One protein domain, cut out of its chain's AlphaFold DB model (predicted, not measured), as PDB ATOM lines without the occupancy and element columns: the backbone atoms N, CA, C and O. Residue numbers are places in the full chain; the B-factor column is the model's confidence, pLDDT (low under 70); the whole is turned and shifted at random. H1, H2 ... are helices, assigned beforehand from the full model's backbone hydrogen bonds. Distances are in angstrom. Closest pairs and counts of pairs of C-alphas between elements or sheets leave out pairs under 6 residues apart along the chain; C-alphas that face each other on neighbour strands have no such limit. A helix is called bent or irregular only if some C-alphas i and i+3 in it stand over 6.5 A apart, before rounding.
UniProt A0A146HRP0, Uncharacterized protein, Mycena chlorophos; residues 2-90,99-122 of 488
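AT A GLANCE: This is residues 2 to 90 and 99 to 122 of the 488 residues of an uncharacterized protein of Mycena chlorophos (UniProt A0A146HRP0). You are looking at a long, splayed hairpin of two helices, H1 and H2, with a shorter third helix, H3, packed slantwise on H2. H2 is the shared partner; the first residues of H1, 2 to 13, and the last of H2, 79 to 90, stick out, as does the turn at 41 to 46. The printed part has 113 residues with three named helices, in the order H1, H2, H3, and no named strand: all helix. It is loose, with a radius of gyration of the C-alphas of 19.1 A, and spans 68 by 31 by 21 A.

HOW THE PARTS SIT: Go first along H1, residues 2 to 40, then over a short link of 10 residues into H2, residues 51 to 90, which has a kink of 26 degrees near residue 58. H2 is neither bent nor irregular, but only just: C-alphas 60 and 63 are 6.2 A apart. These two form a helical hairpin: residues 21 to 33 of H1 touch residues 55 to 70 of H2, and the closest C-alphas, of Tyr 29 and Val 62, are 6.1 A apart. They run opposite ways at a steep tilt of 38 degrees, only just past shallow. Past the cut, H3, residues 99 to 120, touches H2 at its residues 60 to 75; the closest C-alphas, of Gly 67 and Tyr 108, are 4.3 A apart. H2 and H3 run opposite ways at a steep tilt of 39 degrees. H1 and H3 are apart. Every O i to N i+4 pair is within hydrogen-bond range in H1, 34 of 36 in H2 and 17 of 18 in H3.

IN THESE COORDINATES: Find C-alpha 2 at (60.294, -15.840, 55.297); from there H1 runs 56.9 A to C-alpha 40. H2 runs 57.9 A from C-alpha 51 at (29.848, 7.027, 20.184). H3 runs 31.4 A to C-alpha 120 at (15.353, -6.499, 35.695).

THE WHOLE: The C-alphas farthest apart, of Ile 44 and Phe 90, are 69.0 A apart. Residues 91 to 98 are not printed, and C-alphas 90 and 99 are 23.4 A apart across the cut. Look for pLDDT under 70 at residues 2 to 18, 41 to 47, 86 to 90 and 99 to 102.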
ATOM      1  N   ARG A   2      61.133 -14.904  56.082       42.22
ATOM      2  CA  ARG A   2      60.294 -15.840  55.297       42.22
ATOM      3  C   ARG A   2      58.833 -15.380  55.110       42.22
ATOM      4  O   ARG A   2      58.320 -15.446  53.998       42.22
ATOM      5  N   ASP A   3      58.216 -14.807  56.145       40.97
ATOM      6  CA  ASP A   3      56.848 -14.259  56.069       40.97
ATOM      7  C   ASP A   3      56.720 -12.995  55.208       40.97
ATOM      8  O   ASP A   3      55.697 -12.781  54.559       40.97
ATOM      9  N   VAL A   4      57.764 -12.164  55.144       47.91
ATOM     10  CA  VAL A   4      57.777 -10.946  54.313       47.91
ATOM     11  C   VAL A   4      57.889 -11.312  52.831       47.91
ATOM     12  O   VAL A   4      57.202 -10.730  51.991       47.91
ATOM     13  N   LEU A   5      58.701 -12.326  52.511       41.19
ATOM     14  CA  LEU A   5      58.831 -12.871  51.158       41.19
ATOM     15  C   LEU A   5      57.549 -13.575  50.694       41.19
ATOM     16  O   LEU A   5      57.129 -13.360  49.562       41.19
ATOM     17  N   LEU A   6      56.876 -14.330  51.569       42.53
ATOM     18  CA  LEU A   6      55.582 -14.955  51.263       42.53
ATOM     19  C   LEU A   6      54.468 -13.923  51.035       42.53
ATOM     20  O   LEU A   6      53.683 -14.079  50.099       42.53
ATOM     21  N   ARG A   7      54.424 -12.834  51.819       44.22
ATOM     22  CA  ARG A   7      53.479 -11.721  51.593       44.22
ATOM     23  C   ARG A   7      53.751 -10.981  50.279       44.22
ATOM     24  O   ARG A   7      52.800 -10.698  49.554       44.22
ATOM     25  N   ARG A   8      55.020 -10.723  49.934       41.16
ATOM     26  CA  ARG A   8      55.410 -10.120  48.640       41.16
ATOM     27  C   ARG A   8      55.130 -11.041  47.449       41.16
ATOM     28  O   ARG A   8      54.721 -10.567  46.396       41.16
ATOM     29  N   TYR A   9      55.323 -12.349  47.599       38.25
ATOM     30  CA  TYR A   9      55.041 -13.324  46.540       38.25
ATOM     31  C   TYR A   9      53.534 -13.480  46.300       38.25
ATOM     32  O   TYR A   9      53.084 -13.485  45.155       38.25
ATOM     33  N   ALA A  10      52.736 -13.507  47.375       47.06
ATOM     34  CA  ALA A  10      51.281 -13.454  47.283       47.06
ATOM     35  C   ALA A  10      50.823 -12.167  46.577       47.06
ATOM     36  O   ALA A  10      50.114 -12.253  45.577       47.06
ATOM     37  N   SER A  11      51.290 -10.982  46.999       48.66
ATOM     38  CA  SER A  11      50.881  -9.711  46.373       48.66
ATOM     39  C   SER A  11      51.241  -9.624  44.883       48.66
ATOM     40  O   SER A  11      50.463  -9.080  44.102       48.66
ATOM     41  N   ARG A  12      52.377 -10.201  44.464       45.59
ATOM     42  CA  ARG A  12      52.831 -10.211  43.062       45.59
ATOM     43  C   ARG A  12      51.986 -11.135  42.174       45.59
ATOM     44  O   ARG A  12      51.589 -10.722  41.089       45.59
ATOM     45  N   ASN A  13      51.622 -12.325  42.659       53.81
ATOM     46  CA  ASN A  13      50.687 -13.221  41.961       53.81
ATOM     47  C   ASN A  13      49.255 -12.655  41.911       53.81
ATOM     48  O   ASN A  13      48.515 -12.923  40.967       53.81
ATOM     49  N   HIS A  14      48.860 -11.839  42.892       55.69
ATOM     50  CA  HIS A  14      47.561 -11.158  42.898       55.69
ATOM     51  C   HIS A  14      47.480 -10.008  41.890       55.69
ATOM     52  O   HIS A  14      46.461  -9.878  41.214       55.69
ATOM     53  N   PHE A  15      48.545  -9.212  41.747       56.28
ATOM     54  CA  PHE A  15      48.614  -8.164  40.726       56.28
ATOM     55  C   PHE A  15      48.526  -8.761  39.314       56.28
ATOM     56  O   PHE A  15      47.751  -8.271  38.501       56.28
ATOM     57  N   LEU A  16      49.218  -9.884  39.077       58.84
ATOM     58  CA  LEU A  16      49.149 -10.652  37.827       58.84
ATOM     59  C   LEU A  16      47.740 -11.203  37.538       58.84
ATOM     60  O   LEU A  16      47.287 -11.174  36.395       58.84
ATOM     61  N   GLY A  17      47.022 -11.679  38.562       66.25
ATOM     62  CA  GLY A  17      45.643 -12.160  38.417       66.25
ATOM     63  C   GLY A  17      44.641 -11.046  38.094       66.25
ATOM     64  O   GLY A  17      43.806 -11.206  37.204       66.25
ATOM     65  N   LEU A  18      44.752  -9.894  38.764       69.44
ATOM     66  CA  LEU A  18      43.905  -8.732  38.482       69.44
ATOM     67  C   LEU A  18      44.201  -8.159  37.091       69.44
ATOM     68  O   LEU A  18      43.263  -7.925  36.328       69.44
ATOM     69  N   SER A  19      45.478  -8.010  36.724       76.25
ATOM     70  CA  SER A  19      45.876  -7.534  35.395       76.25
ATOM     71  C   SER A  19      45.404  -8.470  34.284       76.25
ATOM     72  O   SER A  19      44.906  -7.998  33.266       76.25
ATOM     73  N   ALA A  20      45.483  -9.790  34.489       81.19
ATOM     74  CA  ALA A  20      44.950 -10.764  33.538       81.19
ATOM     75  C   ALA A  20      43.420 -10.656  33.414       81.19
ATOM     76  O   ALA A  20      42.894 -10.661  32.304       81.19
ATOM     77  N   SER A  21      42.700 -10.486  34.529       83.88
ATOM     78  CA  SER A  21      41.239 -10.333  34.498       83.88
ATOM     79  C   SER A  21      40.792  -9.062  33.764       83.88
ATOM     80  O   SER A  21      39.857  -9.115  32.967       83.88
ATOM     81  N   LEU A  22      41.491  -7.941  33.966       88.31
ATOM     82  CA  LEU A  22      41.215  -6.681  33.272       88.31
ATOM     83  C   LEU A  22      41.586  -6.755  31.788       88.31
ATOM     84  O   LEU A  22      40.892  -6.173  30.959       88.31
ATOM     85  N   PHE A  23      42.627  -7.511  31.430       90.38
ATOM     86  CA  PHE A  23      42.947  -7.788  30.029       90.38
ATOM     87  C   PHE A  23      41.825  -8.572  29.334       90.38
ATOM     88  O   PHE A  23      41.473  -8.250  28.201       90.38
ATOM     89  N   VAL A  24      41.214  -9.551  30.014       90.44
ATOM     90  CA  VAL A  24      40.036 -10.267  29.490       90.44
ATOM     91  C   VAL A  24      38.862  -9.308  29.288       90.44
ATOM     92  O   VAL A  24      38.276  -9.310  28.208       90.44
ATOM     93  N   LEU A  25      38.560  -8.445  30.266       93.94
ATOM     94  CA  LEU A  25      37.515  -7.422  30.125       93.94
ATOM     95  C   LEU A  25      37.777  -6.514  28.918       93.94
ATOM     96  O   LEU A  25      36.888  -6.298  28.097       93.94
ATOM     97  N   TRP A  26      39.008  -6.019  28.782       95.56
ATOM     98  CA  TRP A  26      39.410  -5.189  27.651       95.56
ATOM     99  C   TRP A  26      39.246  -5.923  26.317       95.56
ATOM    100  O   TRP A  26      38.701  -5.347  25.380       95.56
ATOM    101  N   ARG A  27      39.651  -7.198  26.222       95.12
ATOM    102  CA  ARG A  27      39.458  -8.021  25.014       95.12
ATOM    103  C   ARG A  27      37.980  -8.202  24.682       95.12
ATOM    104  O   ARG A  27      37.624  -8.077  23.515       95.12
ATOM    105  N   MET A  28      37.136  -8.466  25.681       95.62
ATOM    106  CA  MET A  28      35.687  -8.606  25.499       95.62
ATOM    107  C   MET A  28      35.060  -7.304  24.998       95.62
ATOM    108  O   MET A  28      34.336  -7.316  24.006       95.62
ATOM    109  N   TYR A  29      35.375  -6.178  25.644       96.31
ATOM    110  CA  TYR A  29      34.878  -4.867  25.232       96.31
ATOM    111  C   TYR A  29      35.364  -4.500  23.829       96.31
ATOM    112  O   TYR A  29      34.565  -4.086  22.995       96.31
ATOM    113  N   LYS A  30      36.658  -4.698  23.549       95.12
ATOM    114  CA  LYS A  30      37.247  -4.436  22.234       95.12
ATOM    115  C   LYS A  30      36.558  -5.259  21.147       95.12
ATOM    116  O   LYS A  30      36.174  -4.692  20.136       95.12
ATOM    117  N   TYR A  31      36.342  -6.553  21.382       94.69
ATOM    118  CA  TYR A  31      35.624  -7.418  20.446       94.69
ATOM    119  C   TYR A  31      34.189  -6.933  20.199       94.69
ATOM    120  O   TYR A  31      33.776  -6.814  19.050       94.69
ATOM    121  N   ALA A  32      33.445  -6.600  21.259       92.44
ATOM    122  CA  ALA A  32      32.081  -6.088  21.132       92.44
ATOM    123  C   ALA A  32      32.031  -4.753  20.364       92.44
ATOM    124  O   ALA A  32      31.179  -4.570  19.498       92.44
ATOM    125  N   TRP A  33      32.974  -3.848  20.638       92.44
ATOM    126  CA  TRP A  33      33.114  -2.568  19.943       92.44
ATOM    127  C   TRP A  33      33.455  -2.741  18.460       92.44
ATOM    128  O   TRP A  33      32.823  -2.129  17.605       92.44
ATOM    129  N   GLU A  34      34.433  -3.590  18.141       91.31
ATOM    130  CA  GLU A  34      34.830  -3.882  16.760       91.31
ATOM    131  C   GLU A  34      33.698  -4.551  15.982       91.31
ATOM    132  O   GLU A  34      33.462  -4.195  14.831       91.31
ATOM    133  N   ARG A  35      32.955  -5.470  16.612       89.69
ATOM    134  CA  ARG A  35      31.789  -6.111  15.999       89.69
ATOM    135  C   ARG A  35      30.683  -5.100  15.703       89.69
ATOM    136  O   ARG A  35      30.144  -5.113  14.602       89.69
ATOM    137  N   TRP A  36      30.397  -4.208  16.653       85.62
ATOM    138  CA  TRP A  36      29.433  -3.125  16.462       85.62
ATOM    139  C   TRP A  36      29.850  -2.194  15.317       85.62
ATOM    140  O   TRP A  36      29.030  -1.873  14.463       85.62
ATOM    141  N   LEU A  37      31.128  -1.806  15.250       84.12
ATOM    142  CA  LEU A  37      31.639  -1.009  14.135       84.12
ATOM    143  C   LEU A  37      31.488  -1.751  12.804       84.12
ATOM    144  O   LEU A  37      30.921  -1.204  11.872       84.12
ATOM    145  N   GLN A  38      31.910  -3.013  12.714       84.81
ATOM    146  CA  GLN A  38      31.781  -3.790  11.475       84.81
ATOM    147  C   GLN A  38      30.340  -3.874  10.971       84.81
ATOM    148  O   GLN A  38      30.107  -3.804   9.769       84.81
ATOM    149  N   GLU A  39      29.383  -4.037  11.879       81.38
ATOM    150  CA  GLU A  39      27.975  -4.168  11.517       81.38
ATOM    151  C   GLU A  39      27.337  -2.821  11.157       81.38
ATOM    152  O   GLU A  39      26.449  -2.768  10.308       81.38
ATOM    153  N   TYR A  40      27.791  -1.725  11.778       75.06
ATOM    154  CA  TYR A  40      27.057  -0.460  11.753       75.06
ATOM    155  C   TYR A  40      27.851   0.778  11.308       75.06
ATOM    156  O   TYR A  40      27.255   1.850  11.227       75.06
ATOM    157  N   SER A  41      29.140   0.690  10.971       65.56
ATOM    158  CA  SER A  41      29.958   1.837  10.528       65.56
ATOM    159  C   SER A  41      30.227   1.895   9.020       65.56
ATOM    160  O   SER A  41      30.924   2.799   8.577       65.56
ATOM    161  N   ALA A  42      29.747   0.926   8.235       54.66
ATOM    162  CA  ALA A  42      30.085   0.779   6.812       54.66
ATOM    163  C   ALA A  42      29.100   1.463   5.838       54.66
ATOM    164  O   ALA A  42      29.175   1.235   4.635       54.66
ATOM    165  N   ASP A  43      28.164   2.264   6.345       54.84
ATOM    166  CA  ASP A  43      27.043   2.815   5.577       54.84
ATOM    167  C   ASP A  43      27.108   4.348   5.522       54.84
ATOM    168  O   ASP A  43      27.736   4.973   6.381       54.84
ATOM    169  N   ILE A  44      26.458   4.955   4.527       50.31
ATOM    170  CA  ILE A  44      26.485   6.409   4.269       50.31
ATOM    171  C   ILE A  44      25.853   7.181   5.438       50.31
ATOM    172  O   ILE A  44      26.301   8.276   5.782       50.31
ATOM    173  N   PHE A  45      24.858   6.582   6.098       52.12
ATOM    174  CA  PHE A  45      24.267   7.105   7.323       52.12
ATOM    175  C   PHE A  45      24.866   6.397   8.539       52.12
ATOM    176  O   PHE A  45      24.581   5.228   8.818       52.12
ATOM    177  N   TRP A  46      25.697   7.125   9.289       59.50
ATOM    178  CA  TRP A  46      26.151   6.672  10.600       59.50
ATOM    179  C   TRP A  46      24.940   6.389  11.506       59.50
ATOM    180  O   TRP A  46      23.930   7.092  11.413       59.50
ATOM    181  N   PRO A  47      25.007   5.386  12.400       67.19
ATOM    182  CA  PRO A  47      23.910   5.105  13.313       67.19
ATOM    183  C   PRO A  47      23.609   6.338  14.164       67.19
ATOM    184  O   PRO A  47      24.539   7.012  14.612       67.19
ATOM    185  N   ALA A  48      22.341   6.585  14.491       70.88
ATOM    186  CA  ALA A  48      21.924   7.663  15.399       70.88
ATOM    187  C   ALA A  48      22.270   7.391  16.869       70.88
ATOM    188  O   ALA A  48      21.571   7.806  17.799       70.88
ATOM    189  N   PHE A  49      23.351   6.652  17.086       79.69
ATOM    190  CA  PHE A  49      23.885   6.281  18.374       79.69
ATOM    191  C   PHE A  49      25.239   6.970  18.501       79.69
ATOM    192  O   PHE A  49      26.238   6.466  17.976       79.69
ATOM    193  N   PRO A  50      25.291   8.126  19.183       82.25
ATOM    194  CA  PRO A  50      26.546   8.813  19.442       82.25
ATOM    195  C   PRO A  50      27.545   7.851  20.069       82.25
ATOM    196  O   PRO A  50      27.185   7.083  20.968       82.25
ATOM    197  N   TYR A  51      28.811   7.908  19.644       85.75
ATOM    198  CA  TYR A  51      29.848   7.027  20.184       85.75
ATOM    199  C   TYR A  51      29.853   6.966  21.721       85.75
ATOM    200  O   TYR A  51      29.936   5.854  22.243       85.75
ATOM    201  N   PRO A  52      29.718   8.079  22.476       88.81
ATOM    202  CA  PRO A  52      29.668   8.014  23.936       88.81
ATOM    203  C   PRO A  52      28.505   7.161  24.464       88.81
ATOM    204  O   PRO A  52      28.710   6.324  25.343       88.81
ATOM    205  N   ARG A  53      27.310   7.302  23.877       89.94
ATOM    206  CA  ARG A  53      26.119   6.524  24.241       89.94
ATOM    207  C   ARG A  53      26.298   5.043  23.919       89.94
ATOM    208  O   ARG A  53      26.038   4.191  24.763       89.94
ATOM    209  N   THR A  54      26.804   4.726  22.729       89.19
ATOM    210  CA  THR A  54      27.086   3.342  22.318       89.19
ATOM    211  C   THR A  54      28.091   2.676  23.256       89.19
ATOM    212  O   THR A  54      27.899   1.530  23.660       89.19
ATOM    213  N   ARG A  55      29.145   3.397  23.661       91.31
ATOM    214  CA  ARG A  55      30.132   2.894  24.629       91.31
ATOM    215  C   ARG A  55      29.496   2.585  25.979       91.31
ATOM    216  O   ARG A  55      29.777   1.523  26.528       91.31
ATOM    217  N   LEU A  56      28.634   3.471  26.490       93.50
ATOM    218  CA  LEU A  56      27.886   3.225  27.726       93.50
ATOM    219  C   LEU A  56      27.072   1.932  27.619       93.50
ATOM    220  O   LEU A  56      27.216   1.055  28.468       93.50
ATOM    221  N   VAL A  57      26.265   1.796  26.563       92.94
ATOM    222  CA  VAL A  57      25.419   0.613  26.352       92.94
ATOM    223  C   VAL A  57      26.267  -0.658  26.310       92.94
ATOM    224  O   VAL A  57      25.980  -1.613  27.024       92.94
ATOM    225  N   LEU A  58      27.362  -0.675  25.547       93.50
ATOM    226  CA  LEU A  58      28.248  -1.841  25.485       93.50
ATOM    227  C   LEU A  58      28.870  -2.174  26.847       93.50
ATOM    228  O   LEU A  58      28.955  -3.347  27.206       93.50
ATOM    229  N   LEU A  59      29.265  -1.172  27.637       94.88
ATOM    230  CA  LEU A  59      29.787  -1.387  28.990       94.88
ATOM    231  C   LEU A  59      28.726  -1.959  29.939       94.88
ATOM    232  O   LEU A  59      29.059  -2.850  30.725       94.88
ATOM    233  N   MET A  60      27.465  -1.519  29.831       94.56
ATOM    234  CA  MET A  60      26.341  -2.053  30.616       94.56
ATOM    235  C   MET A  60      26.150  -3.562  30.416       94.56
ATOM    236  O   MET A  60      25.706  -4.238  31.341       94.56
ATOM    237  N   PHE A  61      26.521  -4.105  29.253       92.81
ATOM    238  CA  PHE A  61      26.458  -5.543  28.974       92.81
ATOM    239  C   PHE A  61      27.775  -6.269  29.257       92.81
ATOM    240  O   PHE A  61      27.794  -7.307  29.922       92.81
ATOM    241  N   VAL A  62      28.897  -5.738  28.770       96.12
ATOM    242  CA  VAL A  62      30.193  -6.429  28.829       96.12
ATOM    243  C   VAL A  62      30.698  -6.561  30.267       96.12
ATOM    244  O   VAL A  62      31.212  -7.621  30.628       96.12
ATOM    245  N   VAL A  63      30.542  -5.526  31.100       96.38
ATOM    246  CA  VAL A  63      31.067  -5.534  32.476       96.38
ATOM    247  C   VAL A  63      30.372  -6.592  33.346       96.38
ATOM    248  O   VAL A  63      31.089  -7.378  33.978       96.38
ATOM    249  N   PRO A  64      29.029  -6.706  33.375       96.38
ATOM    250  CA  PRO A  64      28.379  -7.764  34.145       96.38
ATOM    251  C   PRO A  64      28.642  -9.176  33.628       96.38
ATOM    252  O   PRO A  64      28.842 -10.082  34.437       96.38
ATOM    253  N   VAL A  65      28.690  -9.373  32.305       95.56
ATOM    254  CA  VAL A  65      29.000 -10.685  31.705       95.56
ATOM    255  C   VAL A  65      30.414 -11.121  32.082       95.56
ATOM    256  O   VAL A  65      30.626 -12.260  32.502       95.56
ATOM    257  N   TRP A  66      31.379 -10.202  32.009       96.00
ATOM    258  CA  TRP A  66      32.733 -10.440  32.500       96.00
ATOM    259  C   TRP A  66      32.741 -10.769  33.998       96.00
ATOM    260  O   TRP A  66      33.358 -11.754  34.404       96.00
ATOM    261  N   GLY A  67      32.013 -10.003  34.818       94.69
ATOM    262  CA  GLY A  67      31.860 -10.261  36.251       94.69
ATOM    263  C   GLY A  67      31.336 -11.669  36.543       94.69
ATOM    264  O   GLY A  67      31.938 -12.402  37.327       94.69
ATOM    265  N   ALA A  68      30.280 -12.103  35.855       94.94
ATOM    266  CA  ALA A  68      29.719 -13.447  35.999       94.94
ATOM    267  C   ALA A  68      30.729 -14.542  35.614       94.94
ATOM    268  O   ALA A  68      30.924 -15.502  36.367       94.94
ATOM    269  N   GLY A  69      31.433 -14.372  34.488       93.50
ATOM    270  CA  GLY A  69      32.480 -15.297  34.049       93.50
ATOM    271  C   GLY A  69      33.617 -15.419  35.068       93.50
ATOM    272  O   GLY A  69      34.002 -16.526  35.455       93.50
ATOM    273  N   MET A  70      34.108 -14.290  35.581       92.38
ATOM    274  CA  MET A  70      35.176 -14.266  36.583       92.38
ATOM    275  C   MET A  70      34.734 -14.835  37.938       92.38
ATOM    276  O   MET A  70      35.530 -15.505  38.609       92.38
ATOM    277  N   ALA A  71      33.473 -14.640  38.336       90.88
ATOM    278  CA  ALA A  71      32.902 -15.280  39.519       90.88
ATOM    279  C   ALA A  71      32.896 -16.808  39.366       90.88
ATOM    280  O   ALA A  71      33.389 -17.510  40.252       90.88
ATOM    281  N   GLY A  72      32.432 -17.317  38.220       90.81
ATOM    282  CA  GLY A  72      32.444 -18.747  37.896       90.81
ATOM    283  C   GLY A  72      33.849 -19.350  37.949       90.81
ATOM    284  O   GLY A  72      34.072 -20.333  38.658       90.81
ATOM    285  N   ILE A  73      34.829 -18.713  37.297       89.44
ATOM    286  CA  ILE A  73      36.239 -19.142  37.338       89.44
ATOM    287  C   ILE A  73      36.761 -19.163  38.781       89.44
ATOM    288  O   ILE A  73      37.406 -20.125  39.200       89.44
ATOM    289  N   THR A  74      36.454 -18.133  39.572       86.44
ATOM    290  CA  THR A  74      36.901 -18.035  40.971       86.44
ATOM    291  C   THR A  74      36.280 -19.126  41.849       86.44
ATOM    292  O   THR A  74      36.949 -19.665  42.736       86.44
ATOM    293  N   LEU A  75      35.017 -19.490  41.614       87.25
ATOM    294  CA  LEU A  75      34.334 -20.585  42.311       87.25
ATOM    295  C   LEU A  75      34.915 -21.952  41.937       87.25
ATOM    296  O   LEU A  75      35.191 -22.759  42.829       87.25
ATOM    297  N   LEU A  76      35.170 -22.191  40.650       87.62
ATOM    298  CA  LEU A  76      35.809 -23.419  40.166       87.62
ATOM    299  C   LEU A  76      37.224 -23.570  40.731       87.62
ATOM    300  O   LEU A  76      37.575 -24.625  41.258       87.62
ATOM    301  N   TRP A  77      38.009 -22.492  40.716       83.75
ATOM    302  CA  TRP A  77      39.343 -22.467  41.314       83.75
ATOM    303  C   TRP A  77      39.301 -22.759  42.819       83.75
ATOM    304  O   TRP A  77      40.097 -23.542  43.339       83.75
ATOM    305  N   ASN A  78      38.325 -22.188  43.529       81.62
ATOM    306  CA  ASN A  78      38.075 -22.483  44.938       81.62
ATOM    307  C   ASN A  78      37.753 -23.960  45.185       81.62
ATOM    308  O   ASN A  78      38.290 -24.557  46.121       81.62
ATOM    309  N   ALA A  79      36.879 -24.548  44.370       83.25
ATOM    310  CA  ALA A  79      36.518 -25.957  44.462       83.25
ATOM    311  C   ALA A  79      37.735 -26.857  44.205       83.25
ATOM    312  O   ALA A  79      38.016 -27.753  45.004       83.25
ATOM    313  N   PHE A  80      38.522 -26.554  43.172       82.00
ATOM    314  CA  PHE A  80      39.762 -27.260  42.856       82.00
ATOM    315  C   PHE A  80      40.773 -27.197  44.009       82.00
ATOM    316  O   PHE A  80      41.272 -28.230  44.455       82.00
ATOM    317  N   GLN A  81      41.004 -26.013  44.588       79.38
ATOM    318  CA  GLN A  81      41.881 -25.876  45.754       79.38
ATOM    319  C   GLN A  81      41.361 -26.619  46.991       79.38
ATOM    320  O   GLN A  81      42.161 -27.068  47.814       79.38
ATOM    321  N   ARG A  82      40.038 -26.726  47.178       76.00
ATOM    322  CA  ARG A  82      39.448 -27.531  48.264       76.00
ATOM    323  C   ARG A  82      39.699 -29.021  48.040       76.00
ATOM    324  O   ARG A  82      40.038 -29.708  48.998       76.00
ATOM    325  N   LEU A  83      39.575 -29.505  46.804       80.06
ATOM    326  CA  LEU A  83      39.883 -30.892  46.441       80.06
ATOM    327  C   LEU A  83      41.371 -31.210  46.634       80.06
ATOM    328  O   LEU A  83      41.693 -32.227  47.244       80.06
ATOM    329  N   GLN A  84      42.270 -30.319  46.206       76.31
ATOM    330  CA  GLN A  84      43.709 -30.458  46.461       76.31
ATOM    331  C   GLN A  84      44.021 -30.464  47.958       76.31
ATOM    332  O   GLN A  84      44.694 -31.369  48.428       76.31
ATOM    333  N   ARG A  85      43.453 -29.540  48.745       70.12
ATOM    334  CA  ARG A  85      43.635 -29.540  50.208       70.12
ATOM    335  C   ARG A  85      43.097 -30.795  50.885       70.12
ATOM    336  O   ARG A  85      43.686 -31.231  51.862       70.12
ATOM    337  N   ARG A  86      41.992 -31.376  50.402       68.44
ATOM    338  CA  ARG A  86      41.503 -32.670  50.907       68.44
ATOM    339  C   ARG A  86      42.502 -33.793  50.628       68.44
ATOM    340  O   ARG A  86      42.704 -34.611  51.514       68.44
ATOM    341  N   LYS A  87      43.148 -33.801  49.456       67.12
ATOM    342  CA  LYS A  87      44.248 -34.733  49.152       67.12
ATOM    343  C   LYS A  87      45.485 -34.469  50.023       67.12
ATOM    344  O   LYS A  87      46.040 -35.411  50.570       67.12
ATOM    345  N   ASP A  88      45.862 -33.209  50.225       62.59
ATOM    346  CA  ASP A  88      47.058 -32.825  50.992       62.59
ATOM    347  C   ASP A  88      46.884 -32.977  52.517       62.59
ATOM    348  O   ASP A  88      47.853 -33.228  53.233       62.59
ATOM    349  N   ASN A  89      45.659 -32.852  53.044       54.94
ATOM    350  CA  ASN A  89      45.360 -33.025  54.472       54.94
ATOM    351  C   ASN A  89      45.497 -34.483  54.946       54.94
ATOM    352  O   ASN A  89      45.657 -34.693  56.145       54.94
ATOM    353  N   PHE A  90      45.521 -35.470  54.041       52.88
ATOM    354  CA  PHE A  90      45.976 -36.828  54.373       52.88
ATOM    355  C   PHE A  90      47.482 -36.878  54.726       52.88
ATOM    356  O   PHE A  90      47.932 -37.856  55.309       52.88
ATOM    357  N   ALA A  99      41.682 -15.099  52.667       55.94
ATOM    358  CA  ALA A  99      40.602 -14.107  52.805       55.94
ATOM    359  C   ALA A  99      40.465 -13.149  51.595       55.94
ATOM    360  O   ALA A  99      39.423 -12.539  51.383       55.94
ATOM    361  N   ILE A 100      41.511 -13.031  50.771       57.25
ATOM    362  CA  ILE A 100      41.589 -12.126  49.612       57.25
ATOM    363  C   ILE A 100      40.793 -12.656  48.410       57.25
ATOM    364  O   ILE A 100      40.182 -11.875  47.686       57.25
ATOM    365  N   LEU A 101      40.718 -13.980  48.235       61.91
ATOM    366  CA  LEU A 101      39.929 -14.599  47.164       61.91
ATOM    367  C   LEU A 101      38.419 -14.359  47.367       61.91
ATOM    368  O   LEU A 101      37.660 -14.296  46.406       61.91
ATOM    369  N   SER A 102      38.007 -14.141  48.622       68.50
ATOM    370  CA  SER A 102      36.653 -13.716  48.977       68.50
ATOM    371  C   SER A 102      36.340 -12.302  48.483       68.50
ATOM    372  O   SER A 102      35.210 -12.046  48.093       68.50
ATOM    373  N   LYS A 103      37.317 -11.380  48.472       79.12
ATOM    374  CA  LYS A 103      37.095  -9.980  48.063       79.12
ATOM    375  C   LYS A 103      36.862  -9.838  46.560       79.12
ATOM    376  O   LYS A 103      35.928  -9.155  46.159       79.12
ATOM    377  N   PHE A 104      37.655 -10.524  45.735       82.31
ATOM    378  CA  PHE A 104      37.445 -10.538  44.282       82.31
ATOM    379  C   PHE A 104      36.163 -11.267  43.892       82.31
ATOM    380  O   PHE A 104      35.425 -10.777  43.046       82.31
ATOM    381  N   LEU A 105      35.852 -12.385  44.555       86.56
ATOM    382  CA  LEU A 105      34.579 -13.063  44.345       86.56
ATOM    383  C   LEU A 105      33.395 -12.138  44.661       86.56
ATOM    384  O   LEU A 105      32.473 -12.066  43.860       86.56
ATOM    385  N   MET A 106      33.441 -11.397  45.774       89.81
ATOM    386  CA  MET A 106      32.402 -10.413  46.109       89.81
ATOM    387  C   MET A 106      32.269  -9.322  45.042       89.81
ATOM    388  O   MET A 106      31.151  -9.003  44.660       89.81
ATOM    389  N   LEU A 107      33.382  -8.792  44.520       91.00
ATOM    390  CA  LEU A 107      33.354  -7.821  43.422       91.00
ATOM    391  C   LEU A 107      32.698  -8.408  42.164       91.00
ATOM    392  O   LEU A 107      31.780  -7.810  41.618       91.00
ATOM    393  N   TYR A 108      33.146  -9.580  41.711       93.62
ATOM    394  CA  TYR A 108      32.645 -10.219  40.492       93.62
ATOM    395  C   TYR A 108      31.169 -10.601  40.593       93.62
ATOM    396  O   TYR A 108      30.401 -10.352  39.665       93.62
ATOM    397  N   VAL A 109      30.757 -11.144  41.743       94.31
ATOM    398  CA  VAL A 109      29.345 -11.397  42.047       94.31
ATOM    399  C   VAL A 109      28.570 -10.082  42.073       94.31
ATOM    400  O   VAL A 109      27.506 -10.013  41.477       94.31
ATOM    401  N   GLY A 110      29.111  -9.019  42.675       96.00
ATOM    402  CA  GLY A 110      28.500  -7.690  42.670       96.00
ATOM    403  C   GLY A 110      28.271  -7.140  41.260       96.00
ATOM    404  O   GLY A 110      27.187  -6.647  40.967       96.00
ATOM    405  N   LEU A 111      29.244  -7.289  40.356       95.62
ATOM    406  CA  LEU A 111      29.104  -6.885  38.953       95.62
ATOM    407  C   LEU A 111      28.053  -7.725  38.218       95.62
ATOM    408  O   LEU A 111      27.217  -7.170  37.508       95.62
ATOM    409  N   ALA A 112      28.031  -9.041  38.433       95.31
ATOM    410  CA  ALA A 112      27.002  -9.911  37.864       95.31
ATOM    411  C   ALA A 112      25.596  -9.532  38.368       95.31
ATOM    412  O   ALA A 112      24.669  -9.392  37.572       95.31
ATOM    413  N   LEU A 113      25.455  -9.290  39.675       96.56
ATOM    414  CA  LEU A 113      24.210  -8.831  40.294       96.56
ATOM    415  C   LEU A 113      23.797  -7.446  39.790       96.56
ATOM    416  O   LEU A 113      22.611  -7.228  39.571       96.56
ATOM    417  N   SER A 114      24.742  -6.535  39.539       95.88
ATOM    418  CA  SER A 114      24.420  -5.247  38.912       95.88
ATOM    419  C   SER A 114      23.884  -5.417  37.491       95.88
ATOM    420  O   SER A 114      22.945  -4.725  37.123       95.88
ATOM    421  N   GLY A 115      24.393  -6.379  36.711       94.56
ATOM    422  CA  GLY A 115      23.828  -6.690  35.396       94.56
ATOM    423  C   GLY A 115      22.433  -7.280  35.484       94.56
ATOM    424  O   GLY A 115      21.554  -6.877  34.730       94.56
ATOM    425  N   ALA A 116      22.208  -8.186  36.440       94.94
ATOM    426  CA  ALA A 116      20.872  -8.700  36.717       94.94
ATOM    427  C   ALA A 116      19.918  -7.563  37.116       94.94
ATOM    428  O   ALA A 116      18.807  -7.498  36.606       94.94
ATOM    429  N   PHE A 117      20.365  -6.627  37.955       95.69
ATOM    430  CA  PHE A 117      19.590  -5.444  38.322       95.69
ATOM    431  C   PHE A 117      19.273  -4.557  37.111       95.69
ATOM    432  O   PHE A 117      18.114  -4.196  36.923       95.69
ATOM    433  N   LEU A 118      20.255  -4.247  36.257       94.25
ATOM    434  CA  LEU A 118      20.033  -3.484  35.020       94.25
ATOM    435  C   LEU A 118      19.022  -4.193  34.106       94.25
ATOM    436  O   LEU A 118      18.072  -3.584  33.632       94.25
ATOM    437  N   TYR A 119      19.155  -5.507  33.932       91.88
ATOM    438  CA  TYR A 119      18.221  -6.291  33.124       91.88
ATOM    439  C   TYR A 119      16.797  -6.305  33.702       91.88
ATOM    440  O   TYR A 119      15.825  -6.128  32.968       91.88
ATOM    441  N   LEU A 120      16.655  -6.480  35.017       92.56
ATOM    442  CA  LEU A 120      15.353  -6.499  35.695       92.56
ATOM    443  C   LEU A 120      14.692  -5.113  35.753       92.56
ATOM    444  O   LEU A 120      13.476  -5.031  35.881       92.56
ATOM    445  N   THR A 121      15.470  -4.034  35.636       91.25
ATOM    446  CA  THR A 121      14.989  -2.639  35.662       91.25
ATOM    447  C   THR A 121      14.964  -1.981  34.280       91.25
ATOM    448  O   THR A 121      14.825  -0.766  34.177       91.25
ATOM    449  N   GLN A 122      15.071  -2.769  33.206       88.44
ATOM    450  CA  GLN A 122      15.119  -2.246  31.838       88.44
ATOM    451  C   GLN A 122      13.817  -1.580  31.376       88.44
ATOM    452  O   GLN A 122      13.837  -0.762  30.460       88.44
TER     453      GLN A 122